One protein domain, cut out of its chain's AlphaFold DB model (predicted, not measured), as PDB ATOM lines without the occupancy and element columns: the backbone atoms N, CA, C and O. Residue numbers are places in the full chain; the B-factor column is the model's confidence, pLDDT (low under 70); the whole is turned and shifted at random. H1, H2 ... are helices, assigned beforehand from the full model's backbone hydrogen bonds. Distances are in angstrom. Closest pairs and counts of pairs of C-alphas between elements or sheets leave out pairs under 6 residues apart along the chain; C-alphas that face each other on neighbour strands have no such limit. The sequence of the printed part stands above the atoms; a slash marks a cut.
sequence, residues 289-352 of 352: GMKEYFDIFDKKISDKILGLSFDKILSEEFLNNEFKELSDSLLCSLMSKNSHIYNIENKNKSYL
ATOM      1  N   GLY A 289      60.430  78.430 144.388       80.31
ATOM      2  CA  GLY A 289      59.527  77.280 144.506       80.31
ATOM      3  C   GLY A 289      60.080  75.935 144.005       80.31
ATOM      4  O   GLY A 289      59.520  74.884 144.322       80.31
ATOM      5  N   MET A 290      61.187  75.907 143.249       81.81
ATOM      6  CA  MET A 290      61.737  74.645 142.726       81.81
ATOM      7  C   MET A 290      62.429  73.803 143.794       81.81
ATOM      8  O   MET A 290      62.421  72.575 143.713       81.81
ATOM      9  N   LYS A 291      63.027  74.431 144.805       81.62
ATOM     10  CA  LYS A 291      63.631  73.689 145.911       81.62
ATOM     11  C   LYS A 291      62.559  72.931 146.695       81.62
ATOM     12  O   LYS A 291      62.692  71.731 146.907       81.62
ATOM     13  N   GLU A 292      61.479  73.618 147.044       77.00
ATOM     14  CA  GLU A 292      60.309  73.054 147.709       77.00
ATOM     15  C   GLU A 292      59.673  71.960 146.849       77.00
ATOM     16  O   GLU A 292      59.341  70.895 147.368       77.00
ATOM     17  N   TYR A 293      59.578  72.177 145.531       75.69
ATOM     18  CA  TYR A 293      59.158  71.150 144.580       75.69
ATOM     19  C   TYR A 293      60.002  69.881 144.747       75.69
ATOM     20  O   TYR A 293      59.453  68.821 145.043       75.69
ATOM     21  N   PHE A 294      61.329  69.970 144.614       76.75
ATOM     22  CA  PHE A 294      62.203  68.797 144.705       76.75
ATOM     23  C   PHE A 294      62.198  68.147 146.096       76.75
ATOM     24  O   PHE A 294      62.267  66.923 146.164       76.75
ATOM     25  N   ASP A 295      62.035  68.918 147.175       75.56
ATOM     26  CA  ASP A 295      61.934  68.400 148.548       75.56
ATOM     27  C   ASP A 295      60.640  67.590 148.785       75.56
ATOM     28  O   ASP A 295      60.623  66.654 149.589       75.56
ATOM     29  N   ILE A 296      59.545  67.909 148.080       72.81
ATOM     30  CA  ILE A 296      58.270  67.168 148.154       72.81
ATOM     31  C   ILE A 296      58.360  65.816 147.420       72.81
ATOM     32  O   ILE A 296      57.610  64.870 147.714       72.81
ATOM     33  N   PHE A 297      59.258  65.681 146.444       70.00
ATOM     34  CA  PHE A 297      59.437  64.457 145.669       70.00
ATOM     35  C   PHE A 297      60.508  63.543 146.278       70.00
ATOM     36  O   PHE A 297      61.567  63.974 146.706       70.00
ATOM     37  N   ASP A 298      60.229  62.233 146.319       66.38
ATOM     38  CA  ASP A 298      61.255  61.260 146.708       66.38
ATOM     39  C   ASP A 298      62.382  61.276 145.674       66.38
ATOM     40  O   ASP A 298      62.117  61.506 144.489       66.38
ATOM     41  N   LYS A 299      63.599  60.893 146.089       66.06
ATOM     42  CA  LYS A 299      64.768  60.794 145.195       66.06
ATOM     43  C   LYS A 299      64.454  60.090 143.871       66.06
ATOM     44  O   LYS A 299      64.779  60.574 142.803       66.06
ATOM     45  N   LYS A 300      63.674  59.005 143.910       64.94
ATOM     46  CA  LYS A 300      63.266  58.256 142.705       64.94
ATOM     47  C   LYS A 300      62.521  59.086 141.650       64.94
ATOM     48  O   LYS A 300      62.510  58.697 140.485       64.94
ATOM     49  N   ILE A 301      61.827  60.149 142.051       66.50
ATOM     50  CA  ILE A 301      61.114  61.057 141.146       66.50
ATOM     51  C   ILE A 301      62.024  62.221 140.745       66.50
ATOM     52  O   ILE A 301      62.028  62.562 139.568       66.50
ATOM     53  N   SER A 302      62.829  62.772 141.664       65.06
ATOM     54  CA  SER A 302      63.832  63.794 141.313       65.06
ATOM     55  C   SER A 302      64.907  63.268 140.357       65.06
ATOM     56  O   SER A 302      65.437  64.031 139.558       65.06
ATOM     57  N   ASP A 303      65.195  61.965 140.405       68.12
ATOM     58  CA  ASP A 303      66.172  61.289 139.546       68.12
ATOM     59  C   ASP A 303      65.601  60.971 138.149       68.12
ATOM     60  O   ASP A 303      66.328  60.511 137.264       68.12
ATOM     61  N   LYS A 304      64.295  61.193 137.917       71.69
ATOM     62  CA  LYS A 304      63.734  61.076 136.568       71.69
ATOM     63  C   LYS A 304      64.260  62.208 135.697       71.69
ATOM     64  O   LYS A 304      64.383  63.351 136.123       71.69
ATOM     65  N   ILE A 305      64.505  61.878 134.432       72.38
ATOM     66  CA  ILE A 305      64.912  62.858 133.430       72.38
ATOM     67  C   ILE A 305      63.785  63.881 133.274       72.38
ATOM     68  O   ILE A 305      62.712  63.562 132.762       72.38
ATOM     69  N   LEU A 306      64.046  65.107 133.717       76.50
ATOM     70  CA  LEU A 306      63.182  66.255 133.497       76.50
ATOM     71  C   LEU A 306      63.560  66.894 132.160       76.50
ATOM     72  O   LEU A 306      64.514  67.667 132.074       76.50
ATOM     73  N   GLY A 307      62.844  66.534 131.101       79.50
ATOM     74  CA  GLY A 307      63.090  67.083 129.776       79.50
ATOM     75  C   GLY A 307      62.564  66.195 128.665       79.50
ATOM     76  O   GLY A 307      61.826  65.242 128.895       79.50
ATOM     77  N   LEU A 308      62.969  66.529 127.447       82.31
ATOM     78  CA  LEU A 308      62.485  65.904 126.227       82.31
ATOM     79  C   LEU A 308      63.676  65.347 125.446       82.31
ATOM     80  O   LEU A 308      64.718  65.996 125.335       82.31
ATOM     81  N   SER A 309      63.527  64.133 124.920       81.00
ATOM     82  CA  SER A 309      64.450  63.556 123.938       81.00
ATOM     83  C   SER A 309      63.744  63.517 122.594       81.00
ATOM     84  O   SER A 309      62.604  63.072 122.504       81.00
ATOM     85  N   PHE A 310      64.407  64.023 121.560       77.50
ATOM     86  CA  PHE A 310      63.784  64.240 120.262       77.50
ATOM     87  C   PHE A 310      64.394  63.318 119.208       77.50
ATOM     88  O   PHE A 310      65.575  63.444 118.892       77.50
ATOM     89  N   ASP A 311      63.564  62.460 118.614       71.06
ATOM     90  CA  ASP A 311      63.942  61.610 117.470       71.06
ATOM     91  C   ASP A 311      63.470  62.193 116.123       71.06
ATOM     92  O   ASP A 311      63.764  61.659 115.052       71.06
ATOM     93  N   LYS A 312      62.703  63.291 116.166       68.19
ATOM     94  CA  LYS A 312      62.074  63.947 115.013       68.19
ATOM     95  C   LYS A 312      62.644  65.344 114.784       68.19
ATOM     96  O   LYS A 312      63.290  65.932 115.649       68.19
ATOM     97  N   ILE A 313      62.374  65.886 113.599       75.62
ATOM     98  CA  ILE A 313      62.702  67.270 113.252       75.62
ATOM     99  C   ILE A 313      61.944  68.205 114.202       75.62
ATOM    100  O   ILE A 313      60.726  68.110 114.332       75.62
ATOM    101  N   LEU A 314      62.683  69.100 114.855       80.88
ATOM    102  CA  LEU A 314      62.141  70.084 115.786       80.88
ATOM    103  C   LEU A 314      61.248  71.089 115.041       80.88
ATOM    104  O   LEU A 314      61.713  71.759 114.118       80.88
ATOM    105  N   SER A 315      59.995  71.226 115.473       86.38
ATOM    106  CA  SER A 315      59.117  72.346 115.120       86.38
ATOM    107  C   SER A 315      58.695  73.087 116.387       86.38
ATOM    108  O   SER A 315      58.646  72.507 117.472       86.38
ATOM    109  N   GLU A 316      58.407  74.382 116.260       87.81
ATOM    110  CA  GLU A 316      57.962  75.206 117.391       87.81
ATOM    111  C   GLU A 316      56.649  74.679 117.988       87.81
ATOM    112  O   GLU A 316      56.511  74.591 119.202       87.81
ATOM    113  N   GLU A 317      55.719  74.247 117.135       89.12
ATOM    114  CA  GLU A 317      54.446  73.658 117.559       89.12
ATOM    115  C   GLU A 317      54.641  72.356 118.345       89.12
ATOM    116  O   GLU A 317      54.049  72.180 119.408       89.12
ATOM    117  N   PHE A 318      55.522  71.472 117.866       87.62
ATOM    118  CA  PHE A 318      55.842  70.231 118.563       87.62
ATOM    119  C   PHE A 318      56.465  70.508 119.937       87.62
ATOM    120  O   PHE A 318      56.032  69.935 120.932       87.62
ATOM    121  N   LEU A 319      57.423  71.439 120.013       86.94
ATOM    122  CA  LEU A 319      58.033  71.838 121.282       86.94
ATOM    123  C   LEU A 319      57.003  72.413 122.255       86.94
ATOM    124  O   LEU A 319      56.989  72.025 123.418       86.94
ATOM    125  N   ASN A 320      56.137  73.313 121.788       89.12
ATOM    126  CA  ASN A 320      55.112  73.921 122.630       89.12
ATOM    127  C   ASN A 320      54.144  72.875 123.194       89.12
ATOM    128  O   ASN A 320      53.800  72.954 124.371       89.12
ATOM    129  N   ASN A 321      53.743  71.885 122.391       89.56
ATOM    130  CA  ASN A 321      52.868  70.806 122.849       89.56
ATOM    131  C   ASN A 321      53.557  69.919 123.894       89.56
ATOM    132  O   ASN A 321      53.022  69.746 124.984       89.56
ATOM    133  N   GLU A 322      54.767  69.434 123.615       87.88
ATOM    134  CA  GLU A 322      55.511  68.563 124.537       87.88
ATOM    135  C   GLU A 322      55.857  69.273 125.858       87.88
ATOM    136  O   GLU A 322      55.719  68.702 126.940       87.88
ATOM    137  N   PHE A 323      56.266  70.547 125.806       87.31
ATOM    138  CA  PHE A 323      56.519  71.327 127.021       87.31
ATOM    139  C   PHE A 323      55.242  71.610 127.808       87.31
ATOM    140  O   PHE A 323      55.289  71.634 129.039       87.31
ATOM    141  N   LYS A 324      54.108  71.810 127.128       89.81
ATOM    142  CA  LYS A 324      52.814  71.967 127.790       89.81
ATOM    143  C   LYS A 324      52.408  70.681 128.505       89.81
ATOM    144  O   LYS A 324      52.080  70.744 129.682       89.81
ATOM    145  N   GLU A 325      52.512  69.527 127.849       87.50
ATOM    146  CA  GLU A 325      52.224  68.228 128.472       87.50
ATOM    147  C   GLU A 325      53.141  67.944 129.667       87.50
ATOM    148  O   GLU A 325      52.674  67.503 130.721       87.50
ATOM    149  N   LEU A 326      54.435  68.257 129.545       85.56
ATOM    150  CA  LEU A 326      55.380  68.151 130.654       85.56
ATOM    151  C   LEU A 326      54.967  69.068 131.815       85.56
ATOM    152  O   LEU A 326      54.908  68.616 132.955       85.56
ATOM    153  N   SER A 327      54.649  70.335 131.534       85.06
ATOM    154  CA  SER A 327      54.195  71.306 132.537       85.06
ATOM    155  C   SER A 327      52.920  70.845 133.246       85.06
ATOM    156  O   SER A 327      52.857  70.864 134.476       85.06
ATOM    157  N   ASP A 328      51.924  70.384 132.490       86.38
ATOM    158  CA  ASP A 328      50.656  69.887 133.024       86.38
ATOM    159  C   ASP A 328      50.886  68.638 133.891       86.38
ATOM    160  O   ASP A 328      50.346  68.530 134.994       86.38
ATOM    161  N   SER A 329      51.767  67.728 133.460       82.62
ATOM    162  CA  SER A 329      52.155  66.548 134.240       82.62
ATOM    163  C   SER A 329      52.833  66.917 135.565       82.62
ATOM    164  O   SER A 329      52.486  66.363 136.615       82.62
ATOM    165  N   LEU A 330      53.759  67.884 135.548       79.06
ATOM    166  CA  LEU A 330      54.433  68.377 136.753       79.06
ATOM    167  C   LEU A 330      53.435  69.022 137.721       79.06
ATOM    168  O   LEU A 330      53.492  68.743 138.922       79.06
ATOM    169  N   LEU A 331      52.499  69.823 137.203       81.50
ATOM    170  CA  LEU A 331      51.449  70.467 137.989       81.50
ATOM    171  C   LEU A 331      50.514  69.436 138.630       81.50
ATOM    172  O   LEU A 331      50.264  69.501 139.832       81.50
ATOM    173  N   CYS A 332      50.029  68.454 137.865       79.62
ATOM    174  CA  CYS A 332      49.191  67.376 138.390       79.62
ATOM    175  C   CYS A 332      49.910  66.573 139.484       79.62
ATOM    176  O   CYS A 332      49.315  66.269 140.520       79.62
ATOM    177  N   SER A 333      51.194  66.268 139.279       75.81
ATOM    178  CA  SER A 333      52.033  65.563 140.255       75.81
ATOM    179  C   SER A 333      52.181  66.359 141.559       75.81
ATOM    180  O   SER A 333      52.009  65.808 142.650       75.81
ATOM    181  N   LEU A 334      52.433  67.669 141.457       75.44
ATOM    182  CA  LEU A 334      52.534  68.563 142.611       75.44
ATOM    183  C   LEU A 334      51.198  68.690 143.350       75.44
ATOM    184  O   LEU A 334      51.159  68.527 144.567       75.44
ATOM    185  N   MET A 335      50.092  68.907 142.634       77.06
ATOM    186  CA  MET A 335      48.757  69.030 143.233       77.06
ATOM    187  C   MET A 335      48.334  67.747 143.958       77.06
ATOM    188  O   MET A 335      47.836  67.807 145.085       77.06
ATOM    189  N   SER A 336      48.589  66.580 143.356       74.94
ATOM    190  CA  SER A 336      48.361  65.284 143.999       74.94
ATOM    191  C   SER A 336      49.163  65.158 145.293       74.94
ATOM    192  O   SER A 336      48.578  64.873 146.337       74.94
ATOM    193  N   LYS A 337      50.470  65.438 145.280       70.50
ATOM    194  CA  LYS A 337      51.280  65.353 146.500       70.50
ATOM    195  C   LYS A 337      50.873  66.366 147.568       70.50
ATOM    196  O   LYS A 337      50.741  65.978 148.726       70.50
ATOM    197  N   ASN A 338      50.592  67.615 147.198       67.44
ATOM    198  CA  ASN A 338      50.127  68.644 148.133       67.44
ATOM    199  C   ASN A 338      48.826  68.247 148.843       67.44
ATOM    200  O   ASN A 338      48.657  68.536 150.028       67.44
ATOM    201  N   SER A 339      47.923  67.535 148.158       64.75
ATOM    202  CA  SER A 339      46.690  67.019 148.769       64.75
ATOM    203  C   SER A 339      46.940  66.009 149.903       64.75
ATOM    204  O   SER A 339      46.125  65.910 150.820       64.75
ATOM    205  N   HIS A 340      48.091  65.324 149.888       61.00
ATOM    206  CA  HIS A 340      48.504  64.348 150.901       61.00
ATOM    207  C   HIS A 340      49.362  64.953 152.027       61.00
ATOM    208  O   HIS A 340      49.643  64.278 153.019       61.00
ATOM    209  N   ILE A 341      49.774  66.220 151.914       62.69
ATOM    210  CA  ILE A 341      50.509  66.931 152.965       62.69
ATOM    211  C   ILE A 341      49.490  67.484 153.967       62.69
ATOM    212  O   ILE A 341      48.824  68.479 153.707       62.69
ATOM    213  N   TYR A 342      49.347  66.847 155.130       58.09
ATOM    214  CA  TYR A 342      48.333  67.222 156.130       58.09
ATOM    215  C   TYR A 342      48.728  68.402 157.039       58.09
ATOM    216  O   TYR A 342      47.865  68.947 157.724       58.09
ATOM    217  N   ASN A 343      49.996  68.835 157.041       62.62
ATOM    218  CA  ASN A 343      50.449  69.957 157.871       62.62
ATOM    219  C   ASN A 343      50.276  71.311 157.146       62.62
ATOM    220  O   ASN A 343      50.811  71.507 156.053       62.62
ATOM    221  N   ILE A 344      49.553  72.248 157.768       57.91
ATOM    222  CA  ILE A 344      49.228  73.586 157.233       57.91
ATOM    223  C   ILE A 344      50.488  74.421 156.949       57.91
ATOM    224  O   ILE A 344      50.539  75.115 155.935       57.91
ATOM    225  N   GLU A 345      51.540  74.302 157.768       57.59
ATOM    226  CA  GLU A 345      52.822  74.990 157.530       57.59
ATOM    227  C   GLU A 345      53.512  74.544 156.235       57.59
ATOM    228  O   GLU A 345      54.128  75.359 155.549       57.59
ATOM    229  N   ASN A 346      53.386  73.265 155.872       55.38
ATOM    230  CA  ASN A 346      53.979  72.734 154.647       55.38
ATOM    231  C   ASN A 346      53.131  73.072 153.415       55.38
ATOM    232  O   ASN A 346      53.695  73.341 152.360       55.38
ATOM    233  N   LYS A 347      51.798  73.150 153.553       55.41
ATOM    234  CA  LYS A 347      50.914  73.620 152.471       55.41
ATOM    235  C   LYS A 347      51.214  75.066 152.069       55.41
ATOM    236  O   LYS A 347      51.245  75.369 150.881       55.41
ATOM    237  N   ASN A 348      51.480  75.947 153.033       54.84
ATOM    238  CA  ASN A 348      51.751  77.359 152.743       54.84
ATOM    239  C   ASN A 348      53.094  77.589 152.027       54.84
ATOM    240  O   ASN A 348      53.220  78.564 151.297       54.84
ATOM    241  N   LYS A 349      54.073  76.688 152.185       55.75
ATOM    242  CA  LYS A 349      55.365  76.753 151.474       55.75
ATOM    243  C   LYS A 349      55.292  76.296 150.017       55.75
ATOM    244  O   LYS A 349      56.178  76.616 149.249       55.75
ATOM    245  N   SER A 350      54.259  75.541 149.650       48.28
ATOM    246  CA  SER A 350      54.076  75.007 148.293       48.28
ATOM    247  C   SER A 350      53.211  75.882 147.372       48.28
ATOM    248  O   SER A 350      53.005  75.514 146.219       48.28
ATOM    249  N   TYR A 351      52.660  76.990 147.884       46.88
ATOM    250  CA  TYR A 351      51.773  77.920 147.158       46.88
ATOM    251  C   TYR A 351      52.357  79.336 146.985       46.88
ATOM    252  O   TYR A 351      51.686  80.197 146.415       46.88
ATOM    253  N   LEU A 352      53.575  79.565 147.475       39.97
ATOM    254  CA  LEU A 352      54.417  80.721 147.168       39.97
ATOM    255  C   LEU A 352      55.550  80.227 146.272       39.97
ATOM    256  O   LEU A 352      55.892  80.973 145.333       39.97
TER     257      LEU A 352
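AT A GLANCE: This is residues 289 to 352 of the 352 residues of a protein of Campylobacter jejuni (UniProt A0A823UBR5). One long helix, H3, makes the long axis; short H1 and H4 gather near its last residues, with H2 beyond H1, and residues 303 to 315 run from H2 to H3's first residue. The 64 printed residues hold four named helices, H1 to H4 in order, and no named strand: all helix, a loose rod of 46 by 21 by 17 A, radius of gyration of the C-alphas 14.5 A.

HOW THE PARTS SIT: Start at H1, residues 290 to 296: it is close to but not clearly touching H3, residues 316 to 340, closest C-alphas Tyr 293 and Leu 334, 7.4 A, a steep tilt of 46 degrees, the same way. H2, residues 299 to 302, is apart from H3. H4, residues 344 to 349, is close to but not clearly touching H3, closest C-alphas Asn 338 and Lys 347, 6.6 A. Every O i to N i+4 pair is within hydrogen-bond range in H1, 20 of 21 in H3, 1 of 2 in H4; H2 is too short for one.

IN THESE COORDINATES: Find C-alpha 290 at (61.737, 74.645, 142.726), where H1 begins. H3 runs 36.5 A from C-alpha 316 at (57.962, 75.206, 117.391).

THE WHOLE: The printed part has no cut; the link H2 to H3 is long. Look for pLDDT under 70 at residues 298 to 303, 312 and 338 to 352.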